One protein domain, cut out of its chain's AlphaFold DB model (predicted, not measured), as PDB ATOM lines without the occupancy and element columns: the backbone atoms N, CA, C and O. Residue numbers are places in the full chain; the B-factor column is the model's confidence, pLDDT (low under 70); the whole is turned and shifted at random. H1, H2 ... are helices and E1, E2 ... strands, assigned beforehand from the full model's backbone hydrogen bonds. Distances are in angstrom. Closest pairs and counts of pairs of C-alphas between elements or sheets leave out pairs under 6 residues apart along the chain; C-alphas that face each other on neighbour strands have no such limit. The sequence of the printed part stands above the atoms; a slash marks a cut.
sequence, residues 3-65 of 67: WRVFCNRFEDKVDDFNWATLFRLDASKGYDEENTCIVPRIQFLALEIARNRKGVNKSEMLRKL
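What this domain is: This is residues 3 to 65 of the 67 residues of the protein "Polysacc_synt_4 domain-containing protein" of Fasciola hepatica (UniProt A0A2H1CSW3). A small two-stranded hairpin, E1 and E2, has the longest helix, H2, folding back beside it, mainly along the E1 side, while the short helices H1 and H3 lie at opposite ends of the model. The printed part has 63 residues with three named helices and two named strands, in the order H1, E1, E2, H2, H3; the sheet E1 - E2 is antiparallel and the class is mixed, helices and strands. It is only just compact, close to loose, with a radius of gyration of the C-alphas of 12.7 A and spans of 36 by 26 by 17 A.

How they stand to each other: Start at H1, residues 3 to 8, which only just touches H2, residues 41 to 53, with 3 pairs of C-alphas within 8 A. H2 touches H1 with residues 42 to 43 alone, and the closest C-alphas of the two helices, those of Cys 7 and Ile 42, are 6.1 A apart. Their lines are only just about perpendicular, at 73 degrees. Next find the hairpin of E1, residues 20 to 24, and E2, residues 36 to 40, antiparallel at 138 degrees; N 21 and O 39 are within hydrogen-bond range at 2.8 A, as are N 37 and O 23 at 3.0 A. The closest C-alphas of E1 and H2, those of Thr 21 and Arg 41, are 5.5 A apart. H3, residues 59 to 63, is apart from H1, E1, E2 and H2. In H1, H2 and H3 every O i to N i+4 pair is within hydrogen-bond range.

Where its parts are: Find C-alpha 3 at (4.635, 26.640, -6.006), where H1 begins its 8.6 A. E1 runs 13.2 A and E2 13.3 A. From C-alpha 41 at (-4.903, 32.860, -2.613), H2 runs 18.0 A. H3, 6.3 A long, ends at C-alpha 63, (-2.121, 53.444, 6.358).

The domain as a whole: Look for the two C-alphas farthest apart at Asp 12 and Lys 64, 36.6 A. The links H1 to E1 and E1 to E2 are long, with 11 residues each. The printed part has no cut, and no printed residue has a pLDDT under 70.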
ATOM      1  N   TRP A   3       5.879  26.058  -6.503       91.44
ATOM      2  CA  TRP A   3       4.635  26.640  -6.006       91.44
ATOM      3  C   TRP A   3       3.372  25.829  -6.297       91.44
ATOM      4  O   TRP A   3       2.486  25.805  -5.457       91.44
ATOM      5  N   ARG A   4       3.278  25.131  -7.436       91.94
ATOM      6  CA  ARG A   4       2.086  24.324  -7.756       91.94
ATOM      7  C   ARG A   4       1.891  23.190  -6.748       91.94
ATOM      8  O   ARG A   4       0.793  22.994  -6.246       91.94
ATOM      9  N   VAL A   5       2.980  22.502  -6.405       95.25
ATOM     10  CA  VAL A   5       2.981  21.445  -5.384       95.25
ATOM     11  C   VAL A   5       2.641  22.020  -4.012       95.25
ATOM     12  O   VAL A   5       1.882  21.403  -3.273       95.25
ATOM     13  N   PHE A   6       3.173  23.197  -3.668       94.69
ATOM     14  CA  PHE A   6       2.809  23.874  -2.425       94.69
ATOM     15  C   PHE A   6       1.312  24.203  -2.375       94.69
ATOM     16  O   PHE A   6       0.665  23.843  -1.398       94.69
ATOM     17  N   CYS A   7       0.763  24.832  -3.419       96.06
ATOM     18  CA  CYS A   7      -0.637  25.247  -3.453       96.06
ATOM     19  C   CYS A   7      -1.590  24.056  -3.316       96.06
ATOM     20  O   CYS A   7      -2.480  24.090  -2.475       96.06
ATOM     21  N   ASN A   8      -1.364  22.986  -4.085       95.69
ATOM     22  CA  ASN A   8      -2.264  21.831  -4.121       95.69
ATOM     23  C   ASN A   8      -2.343  21.074  -2.780       95.69
ATOM     24  O   ASN A   8      -3.300  20.351  -2.542       95.69
ATOM     25  N   ARG A   9      -1.393  21.262  -1.850       96.31
ATOM     26  CA  ARG A   9      -1.488  20.692  -0.485       96.31
ATOM     27  C   ARG A   9      -2.639  21.270   0.347       96.31
ATOM     28  O   ARG A   9      -2.890  20.769   1.447       96.31
ATOM     29  N   PHE A  10      -3.262  22.343  -0.133       96.62
ATOM     30  CA  PHE A  10      -4.315  23.079   0.555       96.62
ATOM     31  C   PHE A  10      -5.675  22.999  -0.142       96.62
ATOM     32  O   PHE A  10      -6.603  23.629   0.351       96.62
ATOM     33  N   GLU A  11      -5.798  22.224  -1.223       96.25
ATOM     34  CA  GLU A  11      -7.040  22.078  -1.997       96.25
ATOM     35  C   GLU A  11      -8.244  21.718  -1.117       96.25
ATOM     36  O   GLU A  11      -9.247  22.419  -1.152       96.25
ATOM     37  N   ASP A  12      -8.086  20.745  -0.217       96.69
ATOM     38  CA  ASP A  12      -9.153  20.311   0.702       96.69
ATOM     39  C   ASP A  12      -9.094  20.977   2.090       96.69
ATOM     40  O   ASP A  12      -9.744  20.531   3.036       96.69
ATOM     41  N   LYS A  13      -8.238  21.989   2.277       97.00
ATOM     42  CA  LYS A  13      -7.981  22.605   3.598       97.00
ATOM     43  C   LYS A  13      -8.340  24.076   3.666       97.00
ATOM     44  O   LYS A  13      -8.517  24.606   4.761       97.00
ATOM     45  N   VAL A  14      -8.325  24.750   2.524       96.12
ATOM     46  CA  VAL A  14      -8.560  26.183   2.418       96.12
ATOM     47  C   VAL A  14      -9.504  26.394   1.255       96.12
ATOM     48  O   VAL A  14      -9.125  26.172   0.107       96.12
ATOM     49  N   ASP A  15     -10.702  26.876   1.562       96.56
ATOM     50  CA  ASP A  15     -11.653  27.270   0.533       96.56
ATOM     51  C   ASP A  15     -10.999  28.270  -0.422       96.56
ATOM     52  O   ASP A  15     -10.277  29.192  -0.007       96.56
ATOM     53  N   ASP A  16     -11.232  28.057  -1.718       96.56
ATOM     54  CA  ASP A  16     -10.748  28.929  -2.781       96.56
ATOM     55  C   ASP A  16      -9.217  29.108  -2.788       96.56
ATOM     56  O   ASP A  16      -8.693  30.170  -3.145       96.56
ATOM     57  N   PHE A  17      -8.460  28.072  -2.398       96.94
ATOM     58  CA  PHE A  17      -6.994  28.124  -2.278       96.94
ATOM     59  C   PHE A  17      -6.278  28.653  -3.538       96.94
ATOM     60  O   PHE A  17      -5.191  29.235  -3.438       96.94
ATOM     61  N   ASN A  18      -6.868  28.452  -4.719       95.81
ATOM     62  CA  ASN A  18      -6.318  28.833  -6.018       95.81
ATOM     63  C   ASN A  18      -6.887  30.145  -6.590       95.81
ATOM     64  O   ASN A  18      -6.492  30.535  -7.689       95.81
ATOM     65  N   TRP A  19      -7.756  30.849  -5.858       97.62
ATOM     66  CA  TRP A  19      -8.400  32.073  -6.333       97.62
ATOM     67  C   TRP A  19      -7.379  33.171  -6.646       97.62
ATOM     68  O   TRP A  19      -6.456  33.430  -5.868       97.62
ATOM     69  N   ALA A  20      -7.565  33.837  -7.786       97.56
ATOM     70  CA  ALA A  20      -6.722  34.931  -8.256       97.56
ATOM     71  C   ALA A  20      -6.757  36.134  -7.293       97.56
ATOM     72  O   ALA A  20      -7.763  36.830  -7.174       97.56
ATOM     73  N   THR A  21      -5.647  36.383  -6.606       97.44
ATOM     74  CA  THR A  21      -5.519  37.418  -5.574       97.44
ATOM     75  C   THR A  21      -4.443  38.421  -5.979       97.44
ATOM     76  O   THR A  21      -3.353  38.020  -6.384       97.44
ATOM     77  N   LEU A  22      -4.731  39.720  -5.857       97.12
ATOM     78  CA  LEU A  22      -3.727  40.768  -6.057       97.12
ATOM     79  C   LEU A  22      -2.682  40.717  -4.941       97.12
ATOM     80  O   LEU A  22      -3.016  40.603  -3.760       97.12
ATOM     81  N   PHE A  23      -1.412  40.823  -5.311       97.25
ATOM     82  CA  PHE A  23      -0.289  40.731  -4.391       97.25
ATOM     83  C   PHE A  23       0.753  41.808  -4.681       97.25
ATOM     84  O   PHE A  23       1.111  42.035  -5.834       97.25
ATOM     85  N   ARG A  24       1.253  42.444  -3.612       96.19
ATOM     86  CA  ARG A  24       2.325  43.445  -3.686       96.19
ATOM     87  C   ARG A  24       3.692  42.774  -3.703       96.19
ATOM     88  O   ARG A  24       4.028  42.047  -2.755       96.19
ATOM     89  N   LEU A  25       4.485  43.059  -4.732       96.25
ATOM     90  CA  LEU A  25       5.857  42.567  -4.870       96.25
ATOM     91  C   LEU A  25       6.740  43.133  -3.747       96.25
ATOM     92  O   LEU A  25       7.359  42.374  -2.996       96.25
ATOM     93  N   ASP A  26       6.688  44.448  -3.553       94.44
ATOM     94  CA  ASP A  26       7.295  45.193  -2.457       94.44
ATOM     95  C   ASP A  26       6.218  45.623  -1.450       94.44
ATOM     96  O   ASP A  26       5.288  46.367  -1.766       94.44
ATOM     97  N   ALA A  27       6.342  45.149  -0.207       93.25
ATOM     98  CA  ALA A  27       5.391  45.449   0.862       93.25
ATOM     99  C   ALA A  27       5.474  46.898   1.368       93.25
ATOM    100  O   ALA A  27       4.548  47.343   2.045       93.25
ATOM    101  N   SER A  28       6.563  47.611   1.060       90.56
ATOM    102  CA  SER A  28       6.758  49.018   1.424       90.56
ATOM    103  C   SER A  28       6.082  49.998   0.463       90.56
ATOM    104  O   SER A  28       6.021  51.187   0.764       90.56
ATOM    105  N   LYS A  29       5.564  49.506  -0.668       91.81
ATOM    106  CA  LYS A  29       4.878  50.291  -1.696       91.81
ATOM    107  C   LYS A  29       3.397  49.917  -1.774       91.81
ATOM    108  O   LYS A  29       2.982  48.877  -1.260       91.81
ATOM    109  N   GLY A  30       2.602  50.792  -2.389       91.75
ATOM    110  CA  GLY A  30       1.177  50.579  -2.644       91.75
ATOM    111  C   GLY A  30       0.917  49.570  -3.765       91.75
ATOM    112  O   GLY A  30       1.833  48.913  -4.258       91.75
ATOM    113  N   TYR A  31      -0.348  49.420  -4.147       93.19
ATOM    114  CA  TYR A  31      -0.700  48.698  -5.368       93.19
ATOM    115  C   TYR A  31      -0.575  49.644  -6.567       93.19
ATOM    116  O   TYR A  31      -1.261  50.661  -6.616       93.19
ATOM    117  N   ASP A  32       0.273  49.285  -7.523       94.31
ATOM    118  CA  ASP A  32       0.432  49.945  -8.822       94.31
ATOM    119  C   ASP A  32       0.785  48.901  -9.902       94.31
ATOM    120  O   ASP A  32       0.923  47.716  -9.591       94.31
ATOM    121  N   GLU A  33       0.884  49.309 -11.169       96.12
ATOM    122  CA  GLU A  33       1.152  48.393 -12.290       96.12
ATOM    123  C   GLU A  33       2.500  47.659 -12.159       96.12
ATOM    124  O   GLU A  33       2.593  46.477 -12.487       96.12
ATOM    125  N   GLU A  34       3.529  48.318 -11.622       97.00
ATOM    126  CA  GLU A  34       4.881  47.760 -11.498       97.00
ATOM    127  C   GLU A  34       5.050  46.890 -10.241       97.00
ATOM    128  O   GLU A  34       5.877  45.976 -10.211       97.00
ATOM    129  N   ASN A  35       4.272  47.161  -9.192       96.62
ATOM    130  CA  ASN A  35       4.368  46.524  -7.882       96.62
ATOM    131  C   ASN A  35       3.278  45.474  -7.624       96.62
ATOM    132  O   ASN A  35       3.231  44.902  -6.531       96.62
ATOM    133  N   THR A  36       2.401  45.197  -8.590       97.44
ATOM    134  CA  THR A  36       1.259  44.291  -8.401       97.44
ATOM    135  C   THR A  36       1.295  43.113  -9.357       97.44
ATOM    136  O   THR A  36       1.465  43.267 -10.561       97.44
ATOM    137  N   CYS A  37       1.052  41.913  -8.836       97.50
ATOM    138  CA  CYS A  37       0.796  40.735  -9.659       97.50
ATOM    139  C   CYS A  37      -0.383  39.916  -9.124       97.50
ATOM    140  O   CYS A  37      -0.864  40.135  -8.010       97.50
ATOM    141  N   ILE A  38      -0.857  38.964  -9.930       97.81
ATOM    142  CA  ILE A  38      -1.896  38.012  -9.532       97.81
ATOM    143  C   ILE A  38      -1.232  36.714  -9.076       97.81
ATOM    144  O   ILE A  38      -0.433  36.121  -9.803       97.81
ATOM    145  N   VAL A  39      -1.608  36.246  -7.888       97.25
ATOM    146  CA  VAL A  39      -1.162  34.968  -7.321       97.25
ATOM    147  C   VAL A  39      -2.356  34.153  -6.814       97.25
ATOM    148  O   VAL A  39      -3.383  34.729  -6.454       97.25
ATOM    149  N   PRO A  40      -2.250  32.817  -6.727       97.44
ATOM    150  CA  PRO A  40      -3.191  32.000  -5.968       97.44
ATOM    151  C   PRO A  40      -3.337  32.484  -4.520       97.44
ATOM    152  O   PRO A  40      -2.336  32.791  -3.861       97.44
ATOM    153  N   ARG A  41      -4.563  32.465  -3.991       97.69
ATOM    154  CA  ARG A  41      -4.903  32.860  -2.613       97.69
ATOM    155  C   ARG A  41      -3.961  32.259  -1.574       97.69
ATOM    156  O   ARG A  41      -3.518  32.951  -0.663       97.69
ATOM    157  N   ILE A  42      -3.591  30.992  -1.723       97.75
ATOM    158  CA  ILE A  42      -2.701  30.328  -0.769       97.75
ATOM    159  C   ILE A  42      -1.265  30.879  -0.778       97.75
ATOM    160  O   ILE A  42      -0.617  30.911   0.268       97.75
ATOM    161  N   GLN A  43      -0.771  31.368  -1.920       97.38
ATOM    162  CA  GLN A  43       0.528  32.048  -1.985       97.38
ATOM    163  C   GLN A  43       0.460  33.406  -1.291       97.38
ATOM    164  O   GLN A  43       1.341  33.724  -0.490       97.38
ATOM    165  N   PHE A  44      -0.615  34.162  -1.544       97.38
ATOM    166  CA  PHE A  44      -0.891  35.420  -0.851       97.38
ATOM    167  C   PHE A  44      -0.909  35.209   0.668       97.38
ATOM    168  O   PHE A  44      -0.152  35.856   1.388       97.38
ATOM    169  N   LEU A  45      -1.699  34.243   1.154       97.00
ATOM    170  CA  LEU A  45      -1.808  33.942   2.582       97.00
ATOM    171  C   LEU A  45      -0.455  33.554   3.185       97.00
ATOM    172  O   LEU A  45      -0.074  34.097   4.219       97.00
ATOM    173  N   ALA A  46       0.297  32.657   2.541       96.81
ATOM    174  CA  ALA A  46       1.598  32.224   3.044       96.81
ATOM    175  C   ALA A  46       2.573  33.402   3.226       96.81
ATOM    176  O   ALA A  46       3.217  33.527   4.275       96.81
ATOM    177  N   LEU A  47       2.660  34.283   2.227       96.31
ATOM    178  CA  LEU A  47       3.577  35.423   2.238       96.31
ATOM    179  C   LEU A  47       3.106  36.538   3.181       96.31
ATOM    180  O   LEU A  47       3.912  37.060   3.953       96.31
ATOM    181  N   GLU A  48       1.815  36.872   3.188       96.31
ATOM    182  CA  GLU A  48       1.268  37.927   4.049       96.31
ATOM    183  C   GLU A  48       1.261  37.525   5.528       96.31
ATOM    184  O   GLU A  48       1.590  38.345   6.385       96.31
ATOM    185  N   ILE A  49       0.999  36.252   5.856       96.06
ATOM    186  CA  ILE A  49       1.147  35.748   7.231       96.06
ATOM    187  C   ILE A  49       2.602  35.897   7.693       96.06
ATOM    188  O   ILE A  49       2.849  36.339   8.818       96.06
ATOM    189  N   ALA A  50       3.578  35.573   6.838       96.50
ATOM    190  CA  ALA A  50       4.991  35.751   7.162       96.50
ATOM    191  C   ALA A  50       5.365  37.234   7.339       96.50
ATOM    192  O   ALA A  50       6.060  37.573   8.301       96.50
ATOM    193  N   ARG A  51       4.878  38.124   6.463       95.94
ATOM    194  CA  ARG A  51       5.067  39.583   6.570       95.94
ATOM    195  C   ARG A  51       4.465  40.140   7.861       95.94
ATOM    196  O   ARG A  51       5.129  40.922   8.541       95.94
ATOM    197  N   ASN A  52       3.272  39.687   8.243       94.56
ATOM    198  CA  ASN A  52       2.615  40.070   9.496       94.56
ATOM    199  C   ASN A  52       3.423  39.605  10.714       94.56
ATOM    200  O   ASN A  52       3.738  40.416  11.583       94.56
ATOM    201  N   ARG A  53       3.841  38.331  10.750       95.38
ATOM    202  CA  ARG A  53       4.663  37.779  11.845       95.38
ATOM    203  C   ARG A  53       6.011  38.489  11.993       95.38
ATOM    204  O   ARG A  53       6.500  38.627  13.107       95.38
ATOM    205  N   LYS A  54       6.599  38.956  10.888       94.69
ATOM    206  CA  LYS A  54       7.852  39.732  10.874       94.69
ATOM    207  C   LYS A  54       7.656  41.234  11.117       94.69
ATOM    208  O   LYS A  54       8.639  41.965  11.166       94.69
ATOM    209  N   GLY A  55       6.417  41.712  11.244       91.56
ATOM    210  CA  GLY A  55       6.120  43.132  11.446       91.56
ATOM    211  C   GLY A  55       6.391  44.023  10.227       91.56
ATOM    212  O   GLY A  55       6.521  45.232  10.396       91.56
ATOM    213  N   VAL A  56       6.468  43.450   9.021       91.19
ATOM    214  CA  VAL A  56       6.608  44.199   7.757       91.19
ATOM    215  C   VAL A  56       5.309  44.950   7.443       91.19
ATOM    216  O   VAL A  56       5.329  46.127   7.104       91.19
ATOM    217  N   ASN A  57       4.168  44.295   7.657       87.31
ATOM    218  CA  ASN A  57       2.828  44.847   7.438       87.31
ATOM    219  C   ASN A  57       2.219  45.399   8.742       87.31
ATOM    220  O   ASN A  57       1.118  45.023   9.150       87.31
ATOM    221  N   LYS A  58       2.935  46.277   9.453       87.31
ATOM    222  CA  LYS A  58       2.342  46.980  10.604       87.31
ATOM    223  C   LYS A  58       1.235  47.919  10.127       87.31
ATOM    224  O   LYS A  58       1.391  48.594   9.113       87.31
ATOM    225  N   SER A  59       0.149  48.013  10.895       78.94
ATOM    226  CA  SER A  59      -1.028  48.825  10.545       78.94
ATOM    227  C   SER A  59      -0.683  50.283  10.229       78.94
ATOM    228  O   SER A  59      -1.262  50.871   9.324       78.94
ATOM    229  N   GLU A  60       0.301  50.859  10.918       77.12
ATOM    230  CA  GLU A  60       0.785  52.214  10.648       77.12
ATOM    231  C   GLU A  60       1.481  52.364   9.294       77.12
ATOM    232  O   GLU A  60       1.287  53.375   8.626       77.12
ATOM    233  N   MET A  61       2.243  51.356   8.866       76.69
ATOM    234  CA  MET A  61       2.903  51.362   7.559       76.69
ATOM    235  C   MET A  61       1.870  51.227   6.440       76.69
ATOM    236  O   MET A  61       1.947  51.949   5.455       76.69
ATOM    237  N   LEU A  62       0.857  50.374   6.625       80.94
ATOM    238  CA  LEU A  62      -0.203  50.168   5.634       80.94
ATOM    239  C   LEU A  62      -1.059  51.422   5.414       80.94
ATOM    240  O   LEU A  62      -1.395  51.726   4.274       80.94
ATOM    241  N   ARG A  63      -1.364  52.183   6.474       80.94
ATOM    242  CA  ARG A  63      -2.121  53.444   6.358       80.94
ATOM    243  C   ARG A  63      -1.430  54.473   5.461       80.94
ATOM    244  O   ARG A  63      -2.110  55.237   4.792       80.94
ATOM    245  N   LYS A  64      -0.093  54.474   5.418       78.62
ATOM    246  CA  LYS A  64       0.693  55.388   4.571       78.62
ATOM    247  C   LYS A  64       0.608  55.046   3.081       78.62
ATOM    248  O   LYS A  64       0.935  55.889   2.262       78.62
ATOM    249  N   LEU A  65       0.181  53.829   2.740       80.25
ATOM    250  CA  LEU A  65       0.055  53.346   1.359       80.25
ATOM    251  C   LEU A  65      -1.340  53.579   0.763       80.25
ATOM    252  O   LEU A  65      -1.558  53.257  -0.398       80.25
TER     253      LEU A  65